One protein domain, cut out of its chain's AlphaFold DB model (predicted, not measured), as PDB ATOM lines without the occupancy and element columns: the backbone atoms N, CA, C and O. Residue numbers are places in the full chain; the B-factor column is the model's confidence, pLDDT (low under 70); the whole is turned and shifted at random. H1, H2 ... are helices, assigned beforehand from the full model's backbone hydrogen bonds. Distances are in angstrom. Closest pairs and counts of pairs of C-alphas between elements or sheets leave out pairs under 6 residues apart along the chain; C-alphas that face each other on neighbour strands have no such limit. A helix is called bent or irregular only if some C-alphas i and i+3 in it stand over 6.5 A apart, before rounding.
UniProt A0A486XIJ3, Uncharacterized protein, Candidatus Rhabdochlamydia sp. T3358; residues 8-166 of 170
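Overview. This is residues 8 to 166 of the 170 residues of an uncharacterized protein of Candidatus Rhabdochlamydia sp. T3358 (UniProt A0A486XIJ3). Picture a long rod of helices in which two long ones, H2 and the bent H3, fold back on each other and lie side by side; H1 and H4 join them along part of their length in an up-and-down bundle, and the bent H5 packs on H4. The turn between H2 and H3 makes one end of the rod, and the last residues of H5 make the other. The printed part has 159 residues with five named helices, H1 to H5 in chain order, and no named strand: all helix. It is loose, with a radius of gyration of the C-alphas of 18.9 A and spans of 70 by 29 by 21 A.

Along the chain. Find C-alpha 8 at (277.128, 286.135, 312.785); from there H1 runs through residues 8 to 27, 28.2 A. H2, residues 34 to 68, covers 50.5 A and ends at C-alpha 68 (254.673, 282.269, 306.858). Residues 74 to 112 were assigned as one helix, H3, by their hydrogen bonds, but it is bent: C-alphas 85 and 88 are 6.7 A apart. Its arms are H3a, residues 74 to 85, and H3b, residues 88 to 112, 34.6 A. H4 holds residues 114 to 134, 30.2 A. H5, residues 140 to 165, was also assigned as one helix by its hydrogen bonds and is bent, with C-alphas 147 and 150 at 6.7 A; its arms are H5a, residues 140 to 147, and H5b, residues 150 to 165, ending at C-alpha 165 (313.895, 304.154, 321.425).

Arrangement. Start with the bundle of H1, H2, H3b and H4, up and down, each running against the one before. H1 and H2 form a hairpin and touch at a shallow tilt of 9 degrees; look at their closest C-alphas, Phe 8 and Leu 51, 5.3 A apart. H2 touches H3b at a shallow tilt of 6 degrees, closest at the C-alphas of Leu 52 and Leu 95, 6.3 A. H4, the hub, touches H1 most closely at the C-alphas of Cys 17 and Ala 125, 4.6 A. Residues 59 to 68 of H2 touch H3a, where the C-alphas of Gly 63 and Gly 80 are 4.1 A apart. H5b touches H4 at a steep tilt of 49 degrees, closest at the C-alphas of Val 120 and Gly 153, 4.8 A; H5a also touches H4, at the C-alphas of His 131 and His 142, 6.5 A. H1 and H5b are apart. Every O i to N i+4 pair is within hydrogen-bond range in H1, H2, H3a, H4, H5a and H5b; in H3b, 16 of 21 are.

Size, cuts and confidence. The C-alphas farthest apart are those of Pro 70 and Ile 166, 70.4 A. The printed part has no cut, and no link is long. Look for low confidence at residues 28 to 31 and 162 to 166, under 70; the mean pLDDT of the printed part is 84.9.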
ATOM      1  N   PHE A   8     276.088 285.924 313.787       87.94
ATOM      2  CA  PHE A   8     277.128 286.135 312.785       87.94
ATOM      3  C   PHE A   8     277.759 287.523 312.912       87.94
ATOM      4  O   PHE A   8     278.965 287.659 312.730       87.94
ATOM      5  N   GLU A   9     276.987 288.537 313.311       83.81
ATOM      6  CA  GLU A   9     277.542 289.847 313.667       83.81
ATOM      7  C   GLU A   9     278.455 289.760 314.892       83.81
ATOM      8  O   GLU A   9     279.560 290.300 314.862       83.81
ATOM      9  N   LYS A  10     278.062 289.015 315.936       87.75
ATOM     10  CA  LYS A  10     278.935 288.774 317.099       87.75
ATOM     11  C   LYS A  10     280.250 288.103 316.700       87.75
ATOM     12  O   LYS A  10     281.318 288.561 317.099       87.75
ATOM     13  N   TRP A  11     280.180 287.058 315.876       89.94
ATOM     14  CA  TRP A  11     281.375 286.381 315.361       89.94
ATOM     15  C   TRP A  11     282.250 287.297 314.513       89.94
ATOM     16  O   TRP A  11     283.470 287.176 314.564       89.94
ATOM     17  N   ASN A  12     281.656 288.237 313.774       89.75
ATOM     18  CA  ASN A  12     282.427 289.209 313.010       89.75
ATOM     19  C   ASN A  12     283.278 290.084 313.938       89.75
ATOM     20  O   ASN A  12     284.476 290.215 313.702       89.75
ATOM     21  N   TYR A  13     282.701 290.621 315.015       90.06
ATOM     22  CA  TYR A  13     283.462 291.426 315.977       90.06
ATOM     23  C   TYR A  13     284.568 290.625 316.667       90.06
ATOM     24  O   TYR A  13     285.703 291.088 316.762       90.06
ATOM     25  N   GLN A  14     284.270 289.387 317.066       93.06
ATOM     26  CA  GLN A  14     285.263 288.492 317.655       93.06
ATOM     27  C   GLN A  14     286.423 288.203 316.686       93.06
ATOM     28  O   GLN A  14     287.590 288.299 317.066       93.06
ATOM     29  N   ALA A  15     286.121 287.875 315.428       92.06
ATOM     30  CA  ALA A  15     287.132 287.576 314.418       92.06
ATOM     31  C   ALA A  15     287.995 288.803 314.091       92.06
ATOM     32  O   ALA A  15     289.216 288.683 313.989       92.06
ATOM     33  N   GLN A  16     287.389 289.990 313.990       92.12
ATOM     34  CA  GLN A  16     288.129 291.240 313.820       92.12
ATOM     35  C   GLN A  16     289.083 291.488 314.992       92.12
ATOM     36  O   GLN A  16     290.258 291.776 314.759       92.12
ATOM     37  N   CYS A  17     288.624 291.292 316.234       92.44
ATOM     38  CA  CYS A  17     289.482 291.428 317.410       92.44
ATOM     39  C   CYS A  17     290.676 290.467 317.330       92.44
ATOM     40  O   CYS A  17     291.815 290.886 317.501       92.44
ATOM     41  N   GLN A  18     290.451 289.199 316.983       93.50
ATOM     42  CA  GLN A  18     291.533 288.218 316.853       93.50
ATOM     43  C   GLN A  18     292.551 288.581 315.764       93.50
ATOM     44  O   GLN A  18     293.751 288.412 315.979       93.50
ATOM     45  N   ILE A  19     292.093 289.068 314.604       92.44
ATOM     46  CA  ILE A  19     292.966 289.478 313.495       92.44
ATOM     47  C   ILE A  19     293.875 290.628 313.936       92.44
ATOM     48  O   ILE A  19     295.096 290.527 313.808       92.44
ATOM     49  N   PHE A  20     293.295 291.697 314.486       91.12
ATOM     50  CA  PHE A  20     294.053 292.900 314.827       91.12
ATOM     51  C   PHE A  20     294.909 292.730 316.086       91.12
ATOM     52  O   PHE A  20     296.049 293.185 316.099       91.12
ATOM     53  N   THR A  21     294.455 291.969 317.087       89.19
ATOM     54  CA  THR A  21     295.299 291.603 318.235       89.19
ATOM     55  C   THR A  21     296.520 290.791 317.798       89.19
ATOM     56  O   THR A  21     297.633 291.081 318.238       89.19
ATOM     57  N   LYS A  22     296.353 289.803 316.904       89.56
ATOM     58  CA  LYS A  22     297.493 289.041 316.365       89.56
ATOM     59  C   LYS A  22     298.437 289.935 315.574       89.56
ATOM     60  O   LYS A  22     299.646 289.854 315.778       89.56
ATOM     61  N   LEU A  23     297.896 290.788 314.702       88.44
ATOM     62  CA  LEU A  23     298.685 291.754 313.945       88.44
ATOM     63  C   LEU A  23     299.537 292.605 314.892       88.44
ATOM     64  O   LEU A  23     300.755 292.581 314.771       88.44
ATOM     65  N   TYR A  24     298.918 293.250 315.884       86.56
ATOM     66  CA  TYR A  24     299.600 294.091 316.865       86.56
ATOM     67  C   TYR A  24     300.756 293.368 317.569       86.56
ATOM     68  O   TYR A  24     301.886 293.857 317.549       86.56
ATOM     69  N   ILE A  25     300.502 292.175 318.122       84.00
ATOM     70  CA  ILE A  25     301.512 291.381 318.839       84.00
ATOM     71  C   ILE A  25     302.709 291.051 317.937       84.00
ATOM     72  O   ILE A  25     303.856 291.128 318.378       84.00
ATOM     73  N   HIS A  26     302.455 290.686 316.678       81.69
ATOM     74  CA  HIS A  26     303.501 290.244 315.758       81.69
ATOM     75  C   HIS A  26     304.234 291.392 315.055       81.69
ATOM     76  O   HIS A  26     305.391 291.213 314.684       81.69
ATOM     77  N   THR A  27     303.616 292.567 314.904       78.81
ATOM     78  CA  THR A  27     304.248 293.729 314.255       78.81
ATOM     79  C   THR A  27     304.897 294.711 315.228       78.81
ATOM     80  O   THR A  27     305.628 295.590 314.783       78.81
ATOM     81  N   ALA A  28     304.699 294.551 316.545       66.75
ATOM     82  CA  ALA A  28     305.278 295.405 317.593       66.75
ATOM     83  C   ALA A  28     306.808 295.605 317.492       66.75
ATOM     84  O   ALA A  28     307.352 296.583 318.004       66.75
ATOM     85  N   LYS A  29     307.514 294.680 316.827       66.19
ATOM     86  CA  LYS A  29     308.983 294.619 316.773       66.19
ATOM     87  C   LYS A  29     309.561 294.551 315.354       66.19
ATOM     88  O   LYS A  29     310.721 294.194 315.195       66.19
ATOM     89  N   THR A  30     308.764 294.828 314.324       67.81
ATOM     90  CA  THR A  30     309.184 294.658 312.922       67.81
ATOM     91  C   THR A  30     309.218 295.991 312.190       67.81
ATOM     92  O   THR A  30     308.266 296.753 312.299       67.81
ATOM     93  N   GLU A  31     310.240 296.238 311.372       67.38
ATOM     94  CA  GLU A  31     310.321 297.441 310.523       67.38
ATOM     95  C   GLU A  31     309.373 297.375 309.306       67.38
ATOM     96  O   GLU A  31     308.918 298.392 308.785       67.38
ATOM     97  N   TRP A  32     309.007 296.166 308.868       76.19
ATOM     98  CA  TRP A  32     308.171 295.928 307.686       76.19
ATOM     99  C   TRP A  32     306.696 295.715 308.045       76.19
ATOM    100  O   TRP A  32     306.153 294.617 307.941       76.19
ATOM    101  N   ILE A  33     306.033 296.793 308.462       83.38
ATOM    102  CA  ILE A  33     304.679 296.741 309.041       83.38
ATOM    103  C   ILE A  33     303.574 296.752 307.966       83.38
ATOM    104  O   ILE A  33     302.548 296.091 308.109       83.38
ATOM    105  N   ARG A  34     303.772 297.458 306.844       83.62
ATOM    106  CA  ARG A  34     302.705 297.719 305.850       83.62
ATOM    107  C   ARG A  34     302.115 296.459 305.212       83.62
ATOM    108  O   ARG A  34     300.898 296.350 305.112       83.62
ATOM    109  N   GLY A  35     302.956 295.518 304.779       85.88
ATOM    110  CA  GLY A  35     302.508 294.282 304.123       85.88
ATOM    111  C   GLY A  35     301.561 293.458 305.007       85.88
ATOM    112  O   GLY A  35     300.418 293.226 304.610       85.88
ATOM    113  N   PRO A  36     301.982 293.081 306.230       88.69
ATOM    114  CA  PRO A  36     301.117 292.417 307.205       88.69
ATOM    115  C   PRO A  36     299.821 293.178 307.504       88.69
ATOM    116  O   PRO A  36     298.761 292.561 307.603       88.69
ATOM    117  N   VAL A  37     299.876 294.513 307.593       89.75
ATOM    118  CA  VAL A  37     298.683 295.339 307.827       89.75
ATOM    119  C   VAL A  37     297.695 295.254 306.666       89.75
ATOM    120  O   VAL A  37     296.503 295.063 306.905       89.75
ATOM    121  N   PHE A  38     298.161 295.328 305.415       89.81
ATOM    122  CA  PHE A  38     297.294 295.154 304.244       89.81
ATOM    123  C   PHE A  38     296.656 293.761 304.196       89.81
ATOM    124  O   PHE A  38     295.476 293.648 303.865       89.81
ATOM    125  N   ILE A  39     297.395 292.711 304.572       88.75
ATOM    126  CA  ILE A  39     296.856 291.344 304.656       88.75
ATOM    127  C   ILE A  39     295.771 291.258 305.734       88.75
ATOM    128  O   ILE A  39     294.695 290.711 305.482       88.75
ATOM    129  N   ALA A  40     296.019 291.809 306.924       89.81
ATOM    130  CA  ALA A  40     295.054 291.809 308.020       89.81
ATOM    131  C   ALA A  40     293.785 292.598 307.672       89.81
ATOM    132  O   ALA A  40     292.678 292.126 307.921       89.81
ATOM    133  N   PHE A  41     293.940 293.753 307.027       91.38
ATOM    134  CA  PHE A  41     292.833 294.556 306.518       91.38
ATOM    135  C   PHE A  41     292.025 293.827 305.430       91.38
ATOM    136  O   PHE A  41     290.800 293.760 305.506       91.38
ATOM    137  N   GLY A  42     292.686 293.212 304.444       89.69
ATOM    138  CA  GLY A  42     291.997 292.416 303.423       89.69
ATOM    139  C   GLY A  42     291.245 291.225 304.027       89.69
ATOM    140  O   GLY A  42     290.093 290.963 303.680       89.69
ATOM    141  N   THR A  43     291.865 290.548 304.997       90.50
ATOM    142  CA  THR A  43     291.252 289.427 305.725       90.50
ATOM    143  C   THR A  43     290.037 289.886 306.529       90.50
ATOM    144  O   THR A  43     288.999 289.227 306.495       90.50
ATOM    145  N   SER A  44     290.124 291.027 307.221       90.31
ATOM    146  CA  SER A  44     289.014 291.551 308.023       90.31
ATOM    147  C   SER A  44     287.819 291.955 307.152       90.31
ATOM    148  O   SER A  44     286.681 291.649 307.513       90.31
ATOM    149  N   LEU A  45     288.056 292.545 305.974       89.12
ATOM    150  CA  LEU A  45     287.003 292.833 304.997       89.12
ATOM    151  C   LEU A  45     286.336 291.560 304.468       89.12
ATOM    152  O   LEU A  45     285.107 291.497 304.411       89.12
ATOM    153  N   ALA A  46     287.119 290.536 304.116       89.12
ATOM    154  CA  ALA A  46     286.583 289.268 303.625       89.12
ATOM    155  C   ALA A  46     285.721 288.566 304.688       89.12
ATOM    156  O   ALA A  46     284.585 288.175 304.412       89.12
ATOM    157  N   VAL A  47     286.222 288.473 305.926       89.44
ATOM    158  CA  VAL A  47     285.484 287.911 307.069       89.44
ATOM    159  C   VAL A  47     284.179 288.667 307.298       89.44
ATOM    160  O   VAL A  47     283.118 288.052 307.436       89.44
ATOM    161  N   ARG A  48     284.236 290.000 307.275       88.12
ATOM    162  CA  ARG A  48     283.058 290.847 307.439       88.12
ATOM    163  C   ARG A  48     282.020 290.602 306.354       88.12
ATOM    164  O   ARG A  48     280.846 290.451 306.678       88.12
ATOM    165  N   ALA A  49     282.432 290.535 305.091       87.69
ATOM    166  CA  ALA A  49     281.523 290.290 303.977       87.69
ATOM    167  C   ALA A  49     280.807 288.938 304.117       87.69
ATOM    168  O   ALA A  49     279.580 288.872 303.997       87.69
ATOM    169  N   VAL A  50     281.550 287.872 304.437       88.38
ATOM    170  CA  VAL A  50     280.990 286.525 304.635       88.38
ATOM    171  C   VAL A  50     279.985 286.512 305.789       88.38
ATOM    172  O   VAL A  50     278.862 286.033 305.630       88.38
ATOM    173  N   LEU A  51     280.349 287.075 306.942       89.31
ATOM    174  CA  LEU A  51     279.510 287.022 308.141       89.31
ATOM    175  C   LEU A  51     278.303 287.963 308.074       89.31
ATOM    176  O   LEU A  51     277.228 287.602 308.550       89.31
ATOM    177  N   LEU A  52     278.421 289.127 307.434       85.25
ATOM    178  CA  LEU A  52     277.263 289.982 307.165       85.25
ATOM    179  C   LEU A  52     276.304 289.326 306.167       85.25
ATOM    180  O   LEU A  52     275.094 289.389 306.372       85.25
ATOM    181  N   THR A  53     276.813 288.635 305.146       87.44
ATOM    182  CA  THR A  53     275.968 287.863 304.219       87.44
ATOM    183  C   THR A  53     275.240 286.731 304.948       87.44
ATOM    184  O   THR A  53     274.034 286.559 304.778       87.44
ATOM    185  N   ALA A  54     275.934 286.004 305.831       88.31
ATOM    186  CA  ALA A  54     275.316 284.983 306.675       88.31
ATOM    187  C   ALA A  54     274.263 285.574 307.631       88.31
ATOM    188  O   ALA A  54     273.197 284.987 307.807       88.31
ATOM    189  N   SER A  55     274.520 286.761 308.194       88.00
ATOM    190  CA  SER A  55     273.563 287.516 309.014       88.00
ATOM    191  C   SER A  55     272.288 287.855 308.236       88.00
ATOM    192  O   SER A  55     271.183 287.614 308.722       88.00
ATOM    193  N   VAL A  56     272.427 288.345 307.000       88.00
ATOM    194  CA  VAL A  56     271.290 288.605 306.103       88.00
ATOM    195  C   VAL A  56     270.499 287.322 305.845       88.00
ATOM    196  O   VAL A  56     269.277 287.326 305.982       88.00
ATOM    197  N   GLY A  57     271.183 286.219 305.527       87.75
ATOM    198  CA  GLY A  57     270.545 284.916 305.339       87.75
ATOM    199  C   GLY A  57     269.753 284.466 306.571       87.75
ATOM    200  O   GLY A  57     268.604 284.049 306.444       87.75
ATOM    201  N   ASP A  58     270.325 284.617 307.767       87.94
ATOM    202  CA  ASP A  58     269.679 284.262 309.036       87.94
ATOM    203  C   ASP A  58     268.430 285.114 309.306       87.94
ATOM    204  O   ASP A  58     267.388 284.583 309.694       87.94
ATOM    205  N   LEU A  59     268.487 286.424 309.036       89.56
ATOM    206  CA  LEU A  59     267.327 287.315 309.148       89.56
ATOM    207  C   LEU A  59     266.216 286.948 308.164       89.56
ATOM    208  O   LEU A  59     265.048 286.948 308.548       89.56
ATOM    209  N   ILE A  60     266.566 286.619 306.918       90.44
ATOM    210  CA  ILE A  60     265.607 286.213 305.885       90.44
ATOM    211  C   ILE A  60     264.926 284.900 306.278       90.44
ATOM    212  O   ILE A  60     263.697 284.828 306.305       90.44
ATOM    213  N   ILE A  61     265.708 283.873 306.624       90.19
ATOM    214  CA  ILE A  61     265.193 282.542 306.972       90.19
ATOM    215  C   ILE A  61     264.308 282.623 308.219       90.19
ATOM    216  O   ILE A  61     263.175 282.137 308.203       90.19
ATOM    217  N   ASN A  62     264.787 283.265 309.290       88.44
ATOM    218  CA  ASN A  62     264.017 283.392 310.526       88.44
ATOM    219  C   ASN A  62     262.803 284.308 310.348       88.44
ATOM    220  O   ASN A  62     261.735 284.009 310.878       88.44
ATOM    221  N   GLY A  63     262.940 285.379 309.566       88.31
ATOM    222  CA  GLY A  63     261.849 286.274 309.200       88.31
ATOM    223  C   GLY A  63     260.720 285.533 308.491       88.31
ATOM    224  O   GLY A  63     259.593 285.520 308.980       88.31
ATOM    225  N   PHE A  64     261.020 284.820 307.402       91.50
ATOM    226  CA  PHE A  64     260.015 284.037 306.680       91.50
ATOM    227  C   PHE A  64     259.435 282.899 307.516       91.50
ATOM    228  O   PHE A  64     258.221 282.704 307.504       91.50
ATOM    229  N   ARG A  65     260.255 282.189 308.300       90.31
ATOM    230  CA  ARG A  65     259.773 281.146 309.220       90.31
ATOM    231  C   ARG A  65     258.783 281.693 310.250       90.31
ATOM    232  O   ARG A  65     257.870 280.968 310.638       90.31
ATOM    233  N   LEU A  66     258.984 282.927 310.715       89.12
ATOM    234  CA  LEU A  66     258.119 283.615 311.679       89.12
ATOM    235  C   LEU A  66     256.906 284.312 311.042       89.12
ATOM    236  O   LEU A  66     255.964 284.669 311.738       89.12
ATOM    237  N   THR A  67     256.916 284.540 309.733       89.69
ATOM    238  CA  THR A  67     255.816 285.218 309.039       89.69
ATOM    239  C   THR A  67     254.875 284.232 308.349       89.69
ATOM    240  O   THR A  67     253.661 284.428 308.375       89.69
ATOM    241  N   LEU A  68     255.415 283.172 307.742       87.81
ATOM    242  CA  LEU A  68     254.673 282.269 306.858       87.81
ATOM    243  C   LEU A  68     254.135 281.012 307.553       87.81
ATOM    244  O   LEU A  68     253.338 280.290 306.959       87.81
ATOM    245  N   ASN A  69     254.539 280.724 308.793       85.69
ATOM    246  CA  ASN A  69     254.041 279.542 309.492       85.69
ATOM    247  C   ASN A  69     252.578 279.767 309.947       85.69
ATOM    248  O   ASN A  69     252.282 280.743 310.652       85.69
ATOM    249  N   PRO A  70     251.639 278.883 309.559       76.81
ATOM    250  CA  PRO A  70     250.228 279.027 309.907       76.81
ATOM    251  C   PRO A  70     249.950 278.867 311.410       76.81
ATOM    252  O   PRO A  70     248.946 279.389 311.882       76.81
ATOM    253  N   TYR A  71     250.844 278.223 312.167       81.62
ATOM    254  CA  TYR A  71     250.668 277.929 313.596       81.62
ATOM    255  C   TYR A  71     251.236 278.997 314.550       81.62
ATOM    256  O   TYR A  71     251.350 278.750 315.749       81.62
ATOM    257  N   GLN A  72     251.642 280.164 314.047       82.44
ATOM    258  CA  GLN A  72     252.274 281.207 314.863       82.44
ATOM    259  C   GLN A  72     251.300 282.271 315.352       82.44
ATOM    260  O   GLN A  72     250.352 282.645 314.660       82.44
ATOM    261  N   SER A  73     251.588 282.806 316.540       88.62
ATOM    262  CA  SER A  73     250.830 283.918 317.110       88.62
ATOM    263  C   SER A  73     251.021 285.209 316.302       88.62
ATOM    264  O   SER A  73     251.997 285.381 315.566       88.62
ATOM    265  N   SER A  74     250.096 286.159 316.468       86.38
ATOM    266  CA  SER A  74     250.200 287.500 315.874       86.38
ATOM    267  C   SER A  74     251.505 288.207 316.264       86.38
ATOM    268  O   SER A  74     252.148 288.823 315.414       86.38
ATOM    269  N   GLU A  75     251.942 288.054 317.515       87.06
ATOM    270  CA  GLU A  75     253.201 288.612 318.016       87.06
ATOM    271  C   GLU A  75     254.421 287.989 317.318       87.06
ATOM    272  O   GLU A  75     255.337 288.697 316.899       87.06
ATOM    273  N   GLN A  76     254.427 286.666 317.127       86.00
ATOM    274  CA  GLN A  76     255.495 285.976 316.399       86.00
ATOM    275  C   GLN A  76     255.560 286.426 314.935       86.00
ATOM    276  O   GLN A  76     256.651 286.711 314.436       86.00
ATOM    277  N   ARG A  77     254.404 286.612 314.284       86.75
ATOM    278  CA  ARG A  77     254.324 287.184 312.930       86.75
ATOM    279  C   ARG A  77     254.863 288.605 312.855       86.75
ATOM    280  O   ARG A  77     255.609 288.929 311.932       86.75
ATOM    281  N   GLN A  78     254.543 289.450 313.833       87.56
ATOM    282  CA  GLN A  78     255.070 290.813 313.909       87.56
ATOM    283  C   GLN A  78     256.592 290.838 314.120       87.56
ATOM    284  O   GLN A  78     257.293 291.652 313.507       87.56
ATOM    285  N   ARG A  79     257.127 289.915 314.932       87.00
ATOM    286  CA  ARG A  79     258.577 289.718 315.071       87.00
ATOM    287  C   ARG A  79     259.206 289.296 313.739       87.00
ATOM    288  O   ARG A  79     260.207 289.894 313.355       87.00
ATOM    289  N   GLY A  80     258.598 288.366 312.999       87.62
ATOM    290  CA  GLY A  80     259.066 287.952 311.667       87.62
ATOM    291  C   GLY A  80     259.176 289.114 310.679       87.62
ATOM    292  O   GLY A  80     260.234 289.340 310.090       87.62
ATOM    293  N   TRP A  81     258.134 289.946 310.595       88.44
ATOM    294  CA  TRP A  81     258.155 291.161 309.774       88.44
ATOM    295  C   TRP A  81     259.225 292.165 310.209       88.44
ATOM    296  O   TRP A  81     259.858 292.799 309.366       88.44
ATOM    297  N   THR A  82     259.450 292.309 311.516       88.88
ATOM    298  CA  THR A  82     260.507 293.181 312.049       88.88
ATOM    299  C   THR A  82     261.899 292.714 311.612       88.88
ATOM    300  O   THR A  82     262.733 293.549 311.270       88.88
ATOM    301  N   LEU A  83     262.154 291.400 311.566       88.25
ATOM    302  CA  LEU A  83     263.425 290.854 311.074       88.25
ATOM    303  C   LEU A  83     263.611 291.109 309.574       88.25
ATOM    304  O   LEU A  83     264.668 291.585 309.164       88.25
ATOM    305  N   LEU A  84     262.575 290.877 308.761       88.88
ATOM    306  CA  LEU A  84     262.629 291.120 307.313       88.88
ATOM    307  C   LEU A  84     262.878 292.597 306.980       88.88
ATOM    308  O   LEU A  84     263.653 292.904 306.077       88.88
ATOM    309  N   LYS A  85     262.296 293.527 307.747       88.75
ATOM    310  CA  LYS A  85     262.526 294.973 307.580       88.75
ATOM    311  C   LYS A  85     263.975 295.406 307.834       88.75
ATOM    312  O   LYS A  85     264.357 296.478 307.374       88.75
ATOM    313  N   LYS A  86     264.785 294.604 308.533       83.31
ATOM    314  CA  LYS A  86     266.217 294.885 308.739       83.31
ATOM    315  C   LYS A  86     267.097 294.475 307.560       83.31
ATOM    316  O   LYS A  86     268.208 294.976 307.437       83.31
ATOM    317  N   VAL A  87     266.624 293.589 306.685       85.88
ATOM    318  CA  VAL A  87     267.425 293.075 305.564       85.88
ATOM    319  C   VAL A  87     267.941 294.201 304.652       85.88
ATOM    320  O   VAL A  87     269.145 294.220 304.390       85.88
ATOM    321  N   PRO A  88     267.120 295.183 304.218       84.62
ATOM    322  CA  PRO A  88     267.601 296.248 303.339       84.62
ATOM    323  C   PRO A  88     268.699 297.112 303.966       84.62
ATOM    324  O   PRO A  88     269.675 297.428 303.291       84.62
ATOM    325  N   SER A  89     268.584 297.470 305.250       81.75
ATOM    326  CA  SER A  89     269.619 298.262 305.929       81.75
ATOM    327  C   SER A  89     270.897 297.450 306.146       81.75
ATOM    328  O   SER A  89     271.996 297.977 305.977       81.75
ATOM    329  N   GLN A  90     270.774 296.155 306.438       80.44
ATOM    330  CA  GLN A  90     271.919 295.264 306.601       80.44
ATOM    331  C   GLN A  90     272.693 295.056 305.288       80.44
ATOM    332  O   GLN A  90     273.923 295.026 305.296       80.44
ATOM    333  N   VAL A  91     271.992 294.962 304.156       81.12
ATOM    334  CA  VAL A  91     272.610 294.839 302.826       81.12
ATOM    335  C   VAL A  91     273.153 296.186 302.341       81.12
ATOM    336  O   VAL A  91     274.333 296.304 302.020       81.12
ATOM    337  N   GLY A  92     272.313 297.219 302.290       76.12
ATOM    338  CA  GLY A  92     272.685 298.502 301.695       76.12
ATOM    339  C   GLY A  92     273.728 299.251 302.518       76.12
ATOM    340  O   GLY A  92     274.779 299.628 302.003       76.12
ATOM    341  N   TRP A  93     273.463 299.443 303.811       76.81
ATOM    342  CA  TRP A  93     274.348 300.232 304.663       76.81
ATOM    343  C   TRP A  93     275.530 299.407 305.164       76.81
ATOM    344  O   TRP A  93     276.673 299.754 304.886       76.81
ATOM    345  N   ASN A  94     275.282 298.292 305.856       75.81
ATOM    346  CA  ASN A  94     276.360 297.586 306.555       75.81
ATOM    347  C   ASN A  94     277.289 296.815 305.611       75.81
ATOM    348  O   ASN A  94     278.506 296.870 305.791       75.81
ATOM    349  N   LEU A  95     276.736 296.093 304.632       77.56
ATOM    350  CA  LEU A  95     277.537 295.267 303.729       77.56
ATOM    351  C   LEU A  95     278.226 296.102 302.644       77.56
ATOM    352  O   LEU A  95     279.414 295.901 302.410       77.56
ATOM    353  N   ILE A  96     277.512 297.034 302.007       78.94
ATOM    354  CA  ILE A  96     278.050 297.821 300.887       78.94
ATOM    355  C   ILE A  96     278.625 299.151 301.382       78.94
ATOM    356  O   ILE A  96     279.826 299.386 301.249       78.94
ATOM    357  N   GLY A  97     277.789 300.006 301.978       80.12
ATOM    358  CA  GLY A  97     278.165 301.374 302.342       80.12
ATOM    359  C   GLY A  97     279.358 301.445 303.294       80.12
ATOM    360  O   GLY A  97     280.397 302.018 302.960       80.12
ATOM    361  N   VAL A  98     279.244 300.820 304.467       79.75
ATOM    362  CA  VAL A  98     280.306 300.867 305.478       79.75
ATOM    363  C   VAL A  98     281.562 300.149 304.982       79.75
ATOM    364  O   VAL A  98     282.656 300.632 305.239       79.75
ATOM    365  N   SER A  99     281.451 299.048 304.233       81.19
ATOM    366  CA  SER A  99     282.633 298.368 303.676       81.19
ATOM    367  C   SER A  99     283.411 299.248 302.696       81.19
ATOM    368  O   SER A  99     284.639 299.265 302.756       81.19
ATOM    369  N   LEU A 100     282.728 300.023 301.844       81.25
ATOM    370  CA  LEU A 100     283.374 300.965 300.922       81.25
ATOM    371  C   LEU A 100     284.065 302.115 301.661       81.25
ATOM    372  O   LEU A 100     285.209 302.448 301.352       81.25
ATOM    373  N   ILE A 101     283.402 302.701 302.662       82.94
ATOM    374  CA  ILE A 101     283.983 303.778 303.476       82.94
ATOM    375  C   ILE A 101     285.206 303.262 304.241       82.94
ATOM    376  O   ILE A 101     286.279 303.867 304.169       82.94
ATOM    377  N   THR A 102     285.070 302.115 304.915       83.94
ATOM    378  CA  THR A 102     286.182 301.448 305.599       83.94
ATOM    379  C   THR A 102     287.315 301.176 304.618       83.94
ATOM    380  O   THR A 102     288.468 301.403 304.973       83.94
ATOM    381  N   PHE A 103     287.013 300.754 303.388       87.19
ATOM    382  CA  PHE A 103     288.036 300.480 302.389       87.19
ATOM    383  C   PHE A 103     288.862 301.715 302.033       87.19
ATOM    384  O   PHE A 103     290.091 301.664 302.093       87.19
ATOM    385  N   MET A 104     288.204 302.834 301.722       85.62
ATOM    386  CA  MET A 104     288.888 304.073 301.345       85.62
ATOM    387  C   MET A 104     289.733 304.633 302.495       85.62
ATOM    388  O   MET A 104     290.924 304.894 302.318       85.62
ATOM    389  N   ILE A 105     289.136 304.772 303.683       85.12
ATOM    390  CA  ILE A 105     289.807 305.365 304.849       85.12
ATOM    391  C   ILE A 105     290.959 304.473 305.322       85.12
ATOM    392  O   ILE A 105     292.058 304.967 305.566       85.12
ATOM    393  N   SER A 106     290.742 303.158 305.410       86.56
ATOM    394  CA  SER A 106     291.776 302.228 305.877       86.56
ATOM    395  C   SER A 106     292.937 302.157 304.897       86.56
ATOM    396  O   SER A 106     294.079 302.245 305.317       86.56
ATOM    397  N   THR A 107     292.679 302.081 303.588       87.31
ATOM    398  CA  THR A 107     293.755 302.052 302.582       87.31
ATOM    399  C   THR A 107     294.639 303.299 302.674       87.31
ATOM    400  O   THR A 107     295.867 303.194 302.615       87.31
ATOM    401  N   PHE A 108     294.029 304.470 302.883       88.06
ATOM    402  CA  PHE A 108     294.756 305.712 303.133       88.06
ATOM    403  C   PHE A 108     295.601 305.616 304.413       88.06
ATOM    404  O   PHE A 108     296.818 305.793 304.362       88.06
ATOM    405  N   LEU A 109     294.992 305.262 305.548       86.00
ATOM    406  CA  LEU A 109     295.692 305.179 306.834       86.00
ATOM    407  C   LEU A 109     296.823 304.147 306.833       86.00
ATOM    408  O   LEU A 109     297.893 304.436 307.345       86.00
ATOM    409  N   ILE A 110     296.646 302.984 306.212       87.94
ATOM    410  CA  ILE A 110     297.696 301.958 306.117       87.94
ATOM    411  C   ILE A 110     298.887 302.466 305.293       87.94
ATOM    412  O   ILE A 110     300.043 302.165 305.602       87.94
ATOM    413  N   SER A 111     298.618 303.250 304.248       86.06
ATOM    414  CA  SER A 111     299.660 303.803 303.379       86.06
ATOM    415  C   SER A 111     300.501 304.861 304.104       86.06
ATOM    416  O   SER A 111     301.734 304.834 304.020       86.06
ATOM    417  N   PHE A 112     299.847 305.762 304.844       86.50
ATOM    418  CA  PHE A 112     300.497 306.905 305.494       86.50
ATOM    419  C   PHE A 112     300.963 306.632 306.930       86.50
ATOM    420  O   PHE A 112     302.040 307.085 307.308       86.50
ATOM    421  N   ASP A 113     300.187 305.894 307.720       87.56
ATOM    422  CA  ASP A 113     300.425 305.671 309.149       87.56
ATOM    423  C   ASP A 113     299.952 304.270 309.611       87.56
ATOM    424  O   ASP A 113     298.945 304.129 310.317       87.56
ATOM    425  N   PRO A 114     300.662 303.200 309.204       86.50
ATOM    426  CA  PRO A 114     300.261 301.824 309.496       86.50
ATOM    427  C   PRO A 114     300.271 301.500 310.997       86.50
ATOM    428  O   PRO A 114     299.451 300.705 311.448       86.50
ATOM    429  N   GLU A 115     301.155 302.120 311.783       86.81
ATOM    430  CA  GLU A 115     301.210 301.949 313.243       86.81
ATOM    431  C   GLU A 115     299.938 302.465 313.910       86.81
ATOM    432  O   GLU A 115     299.303 301.762 314.699       86.81
ATOM    433  N   PHE A 116     299.553 303.698 313.566       86.75
ATOM    434  CA  PHE A 116     298.338 304.303 314.085       86.75
ATOM    435  C   PHE A 116     297.108 303.494 313.670       86.75
ATOM    436  O   PHE A 116     296.234 303.243 314.499       86.75
ATOM    437  N   TYR A 117     297.079 303.007 312.426       89.19
ATOM    438  CA  TYR A 117     296.019 302.125 311.950       89.19
ATOM    439  C   TYR A 117     295.905 300.831 312.770       89.19
ATOM    440  O   TYR A 117     294.795 300.468 313.158       89.19
ATOM    441  N   ILE A 118     297.020 300.146 313.063       88.19
ATOM    442  CA  ILE A 118     297.018 298.918 313.878       88.19
ATOM    443  C   ILE A 118     296.417 299.188 315.254       88.19
ATOM    444  O   ILE A 118     295.545 298.444 315.697       88.19
ATOM    445  N   LEU A 119     296.890 300.236 315.931       88.06
ATOM    446  CA  LEU A 119     296.490 300.544 317.302       88.06
ATOM    447  C   LEU A 119     295.006 300.900 317.392       88.06
ATOM    448  O   LEU A 119     294.283 300.311 318.193       88.06
ATOM    449  N   VAL A 120     294.545 301.804 316.523       90.25
ATOM    450  CA  VAL A 120     293.132 302.197 316.443       90.25
ATOM    451  C   VAL A 120     292.258 300.991 316.114       90.25
ATOM    452  O   VAL A 120     291.307 300.724 316.839       90.25
ATOM    453  N   SER A 121     292.613 300.208 315.092       90.62
ATOM    454  CA  SER A 121     291.811 299.046 314.678       90.62
ATOM    455  C   SER A 121     291.759 297.957 315.753       90.62
ATOM    456  O   SER A 121     290.750 297.268 315.889       90.62
ATOM    457  N   THR A 122     292.832 297.796 316.534       90.44
ATOM    458  CA  THR A 122     292.886 296.816 317.628       90.44
ATOM    459  C   THR A 122     291.965 297.214 318.777       90.44
ATOM    460  O   THR A 122     291.173 296.384 319.228       90.44
ATOM    461  N   GLU A 123     292.028 298.467 319.237       90.69
ATOM    462  CA  GLU A 123     291.146 298.941 320.310       90.69
ATOM    463  C   GLU A 123     289.688 299.033 319.851       90.69
ATOM    464  O   GLU A 123     288.789 298.608 320.577       90.69
ATOM    465  N   GLU A 124     289.438 299.474 318.615       90.31
ATOM    466  CA  GLU A 124     288.095 299.490 318.036       90.31
ATOM    467  C   GLU A 124     287.475 298.086 318.012       90.31
ATOM    468  O   GLU A 124     286.352 297.876 318.480       90.31
ATOM    469  N   ALA A 125     288.214 297.095 317.501       90.44
ATOM    470  CA  ALA A 125     287.728 295.724 317.403       90.44
ATOM    471  C   ALA A 125     287.466 295.103 318.785       90.44
ATOM    472  O   ALA A 125     286.490 294.368 318.957       90.44
ATOM    473  N   LYS A 126     288.297 295.432 319.777       91.44
ATOM    474  CA  LYS A 126     288.136 294.998 321.168       91.44
ATOM    475  C   LYS A 126     286.888 295.596 321.817       91.44
ATOM    476  O   LYS A 126     286.092 294.844 322.379       91.44
ATOM    477  N   ILE A 127     286.679 296.909 321.709       90.69
ATOM    478  CA  ILE A 127     285.481 297.584 322.240       90.69
ATOM    479  C   ILE A 127     284.229 297.013 321.576       90.69
ATOM    480  O   ILE A 127     283.305 296.572 322.258       90.69
ATOM    481  N   ASN A 128     284.220 296.928 320.244       89.44
ATOM    482  CA  ASN A 128     283.081 296.385 319.514       89.44
ATOM    483  C   ASN A 128     282.753 294.947 319.939       89.44
ATOM    484  O   ASN A 128     281.580 294.617 320.106       89.44
ATOM    485  N   TRP A 129     283.758 294.097 320.167       90.62
ATOM    486  CA  TRP A 129     283.530 292.738 320.654       90.62
ATOM    487  C   TRP A 129     282.945 292.713 322.074       90.62
ATOM    488  O   TRP A 129     281.923 292.057 322.285       90.62
ATOM    489  N   ILE A 130     283.507 293.475 323.020       90.00
ATOM    490  CA  ILE A 130     283.016 293.551 324.409       90.00
ATOM    491  C   ILE A 130     281.549 294.002 324.451       90.00
ATOM    492  O   ILE A 130     280.717 293.382 325.121       90.00
ATOM    493  N   HIS A 131     281.209 295.060 323.713       88.50
ATOM    494  CA  HIS A 131     279.840 295.574 323.669       88.50
ATOM    495  C   HIS A 131     278.893 294.637 322.907       88.50
ATOM    496  O   HIS A 131     277.724 294.499 323.280       88.50
ATOM    497  N   ALA A 132     279.377 293.921 321.888       87.25
ATOM    498  CA  ALA A 132     278.591 292.893 321.209       87.25
ATOM    499  C   ALA A 132     278.254 291.712 322.137       87.25
ATOM    500  O   ALA A 132     277.131 291.196 322.102       87.25
ATOM    501  N   GLU A 133     279.192 291.278 322.982       87.62
ATOM    502  CA  GLU A 133     278.952 290.205 323.951       87.62
ATOM    503  C   GLU A 133     277.930 290.612 325.008       87.62
ATOM    504  O   GLU A 133     276.964 289.877 325.230       87.62
ATOM    505  N   LYS A 134     278.088 291.814 325.571       86.62
ATOM    506  CA  LYS A 134     277.184 292.391 326.576       86.62
ATOM    507  C   LYS A 134     275.817 292.804 326.015       86.62
ATOM    508  O   LYS A 134     274.896 293.059 326.783       86.62
ATOM    509  N   GLY A 135     275.663 292.868 324.690       83.06
ATOM    510  CA  GLY A 135     274.434 293.349 324.049       83.06
ATOM    511  C   GLY A 135     274.231 294.861 324.189       83.06
ATOM    512  O   GLY A 135     273.101 295.340 324.120       83.06
ATOM    513  N   THR A 136     275.323 295.600 324.378       85.69
ATOM    514  CA  THR A 136     275.371 297.042 324.636       85.69
ATOM    515  C   THR A 136     275.928 297.825 323.443       85.69
ATOM    516  O   THR A 136     276.475 298.905 323.613       85.69
ATOM    517  N   LEU A 137     275.816 297.302 322.218       82.44
ATOM    518  CA  LEU A 137     276.177 298.059 321.014       82.44
ATOM    519  C   LEU A 137     275.203 299.216 320.762       82.44
ATOM    520  O   LEU A 137     273.987 299.040 320.888       82.44
ATOM    521  N   ASN A 138     275.740 300.348 320.300       80.00
ATOM    522  CA  ASN A 138     275.000 301.574 319.979       80.00
ATOM    523  C   ASN A 138     274.203 302.136 321.172       80.00
ATOM    524  O   ASN A 138     273.087 302.634 321.010       80.00
ATOM    525  N   ILE A 139     274.744 301.985 322.382       84.62
ATOM    526  CA  ILE A 139     274.292 302.725 323.564       84.62
ATOM    527  C   ILE A 139     275.345 303.778 323.914       84.62
ATOM    528  O   ILE A 139     276.481 303.688 323.457       84.62
ATOM    529  N   GLU A 140     274.995 304.734 324.772       85.69
ATOM    530  CA  GLU A 140     275.884 305.848 325.137       85.69
ATOM    531  C   GLU A 140     277.269 305.401 325.629       85.69
ATOM    532  O   GLU A 140     278.266 306.018 325.267       85.69
ATOM    533  N   GLU A 141     277.335 304.311 326.400       86.50
ATOM    534  CA  GLU A 141     278.592 303.711 326.872       86.50
ATOM    535  C   GLU A 141     279.474 303.239 325.704       86.50
ATOM    536  O   GLU A 141     280.653 303.574 325.650       86.50
ATOM    537  N   HIS A 142     278.895 302.536 324.721       87.00
ATOM    538  CA  HIS A 142     279.621 302.108 323.518       87.00
ATOM    539  C   HIS A 142     280.113 303.310 322.710       87.00
ATOM    540  O   HIS A 142     281.273 303.335 322.313       87.00
ATOM    541  N   ASP A 143     279.275 304.330 322.519       86.44
ATOM    542  CA  ASP A 143     279.650 305.537 321.773       86.44
ATOM    543  C   ASP A 143     280.729 306.359 322.496       86.44
ATOM    544  O   ASP A 143     281.538 307.041 321.861       86.44
ATOM    545  N   TYR A 144     280.719 306.363 323.830       87.31
ATOM    546  CA  TYR A 144     281.752 306.998 324.642       87.31
ATOM    547  C   TYR A 144     283.094 306.278 324.473       87.31
ATOM    548  O   TYR A 144     284.077 306.910 324.077       87.31
ATOM    549  N   ASP A 145     283.116 304.960 324.666       86.69
ATOM    550  CA  ASP A 145     284.323 304.144 324.529       86.69
ATOM    551  C   ASP A 145     284.878 304.201 323.099       86.69
ATOM    552  O   ASP A 145     286.076 304.407 322.890       86.69
ATOM    553  N   PHE A 146     284.004 304.127 322.091       82.38
ATOM    554  CA  PHE A 146     284.384 304.205 320.681       82.38
ATOM    555  C   PHE A 146     285.034 305.550 320.321       82.38
ATOM    556  O   PHE A 146     286.013 305.595 319.575       82.38
ATOM    557  N   ARG A 147     284.546 306.665 320.883       87.38
ATOM    558  CA  ARG A 147     285.151 307.995 320.672       87.38
ATOM    559  C   ARG A 147     286.557 308.105 321.261       87.38
ATOM    560  O   ARG A 147     287.387 308.831 320.711       87.38
ATOM    561  N   ASN A 148     286.847 307.355 322.320       87.88
ATOM    562  CA  ASN A 148     288.153 307.373 322.974       87.88
ATOM    563  C   ASN A 148     289.220 306.558 322.225       87.88
ATOM    564  O   ASN A 148     290.408 306.828 322.409       87.88
ATOM    565  N   VAL A 149     288.839 305.659 321.307       88.62
ATOM    566  CA  VAL A 149     289.769 304.820 320.517       88.62
ATOM    567  C   VAL A 149     290.867 305.637 319.839       88.62
ATOM    568  O   VAL A 149     292.030 305.245 319.832       88.62
ATOM    569  N   THR A 150     290.524 306.795 319.269       84.56
ATOM    570  CA  THR A 150     291.512 307.651 318.594       84.56
ATOM    571  C   THR A 150     292.543 308.208 319.576       84.56
ATOM    572  O   THR A 150     293.724 308.311 319.237       84.56
ATOM    573  N   SER A 151     292.111 308.574 320.788       82.62
ATOM    574  CA  SER A 151     293.007 309.042 321.848       82.62
ATOM    575  C   SER A 151     293.911 307.909 322.326       82.62
ATOM    576  O   SER A 151     295.129 308.073 322.357       82.62
ATOM    577  N   GLU A 152     293.336 306.735 322.585       83.31
ATOM    578  CA  GLU A 152     294.082 305.533 322.972       83.31
ATOM    579  C   GLU A 152     295.100 305.121 321.902       83.31
ATOM    580  O   GLU A 152     296.250 304.818 322.217       83.31
ATOM    581  N   GLY A 153     294.736 305.207 320.619       81.81
ATOM    582  CA  GLY A 153     295.649 304.956 319.506       81.81
ATOM    583  C   GLY A 153     296.839 305.920 319.481       81.81
ATOM    584  O   GLY A 153     297.969 305.502 319.226       81.81
ATOM    585  N   LYS A 154     296.627 307.204 319.803       84.19
ATOM    586  CA  LYS A 154     297.716 308.192 319.916       84.19
ATOM    587  C   LYS A 154     298.621 307.898 321.112       84.19
ATOM    588  O   LYS A 154     299.835 307.812 320.940       84.19
ATOM    589  N   THR A 155     298.046 307.673 322.293       83.81
ATOM    590  CA  THR A 155     298.801 307.346 323.513       83.81
ATOM    591  C   THR A 155     299.574 306.031 323.368       83.81
ATOM    592  O   THR A 155     300.738 305.933 323.759       83.81
ATOM    593  N   GLY A 156     298.961 305.013 322.763       78.12
ATOM    594  CA  GLY A 156     299.603 303.740 322.448       78.12
ATOM    595  C   GLY A 156     300.786 303.908 321.496       78.12
ATOM    596  O   GLY A 156     301.820 303.270 321.682       78.12
ATOM    597  N   ARG A 157     300.682 304.821 320.523       80.06
ATOM    598  CA  ARG A 157     301.767 305.118 319.583       80.06
ATOM    599  C   ARG A 157     302.958 305.778 320.266       80.06
ATOM    600  O   ARG A 157     304.094 305.417 319.978       80.06
ATOM    601  N   GLU A 158     302.721 306.725 321.167       80.75
ATOM    602  CA  GLU A 158     303.794 307.343 321.956       80.75
ATOM    603  C   GLU A 158     304.544 306.292 322.779       80.75
ATOM    604  O   GLU A 158     305.774 306.237 322.750       80.75
ATOM    605  N   LYS A 159     303.812 305.379 323.429       80.00
ATOM    606  CA  LYS A 159     304.406 304.242 324.149       80.00
ATOM    607  C   LYS A 159     305.204 303.327 323.221       80.00
ATOM    608  O   LYS A 159     306.312 302.929 323.572       80.00
ATOM    609  N   TRP A 160     304.670 303.019 322.040       75.25
ATOM    610  CA  TRP A 160     305.347 302.190 321.044       75.25
ATOM    611  C   TRP A 160     306.676 302.823 320.614       75.25
ATOM    612  O   TRP A 160     307.718 302.176 320.722       75.25
ATOM    613  N   LYS A 161     306.679 304.103 320.225       73.31
ATOM    614  CA  LYS A 161     307.901 304.836 319.851       73.31
ATOM    615  C   LYS A 161     308.933 304.845 320.979       73.31
ATOM    616  O   LYS A 161     310.104 304.555 320.744       73.31
ATOM    617  N   ASN A 162     308.492 305.087 322.213       68.81
ATOM    618  CA  ASN A 162     309.373 305.088 323.381       68.81
ATOM    619  C   ASN A 162     309.948 303.693 323.685       68.81
ATOM    620  O   ASN A 162     311.091 303.586 324.117       68.81
ATOM    621  N   SER A 163     309.200 302.619 323.413       65.31
ATOM    622  CA  SER A 163     309.683 301.242 323.585       65.31
ATOM    623  C   SER A 163     310.726 300.820 322.542       65.31
ATOM    624  O   SER A 163     311.603 300.017 322.852       65.31
ATOM    625  N   GLN A 164     310.679 301.392 321.334       57.75
ATOM    626  CA  GLN A 164     311.697 301.178 320.299       57.75
ATOM    627  C   GLN A 164     312.937 302.061 320.507       57.75
ATOM    628  O   GLN A 164     314.050 301.618 320.236       57.75
ATOM    629  N   GLY A 165     312.779 303.267 321.070       43.75
ATOM    630  CA  GLY A 165     313.895 304.154 321.425       43.75
ATOM    631  C   GLY A 165     314.835 303.598 322.506       43.75
ATOM    632  O   GLY A 165     316.005 303.957 322.535       43.75
ATOM    633  N   ILE A 166     314.364 302.673 323.350       45.97
ATOM    634  CA  ILE A 166     315.202 301.967 324.338       45.97
ATOM    635  C   ILE A 166     316.085 300.893 323.667       45.97
ATOM    636  O   ILE A 166     317.140 300.552 324.192       45.97
TER     637      ILE A 166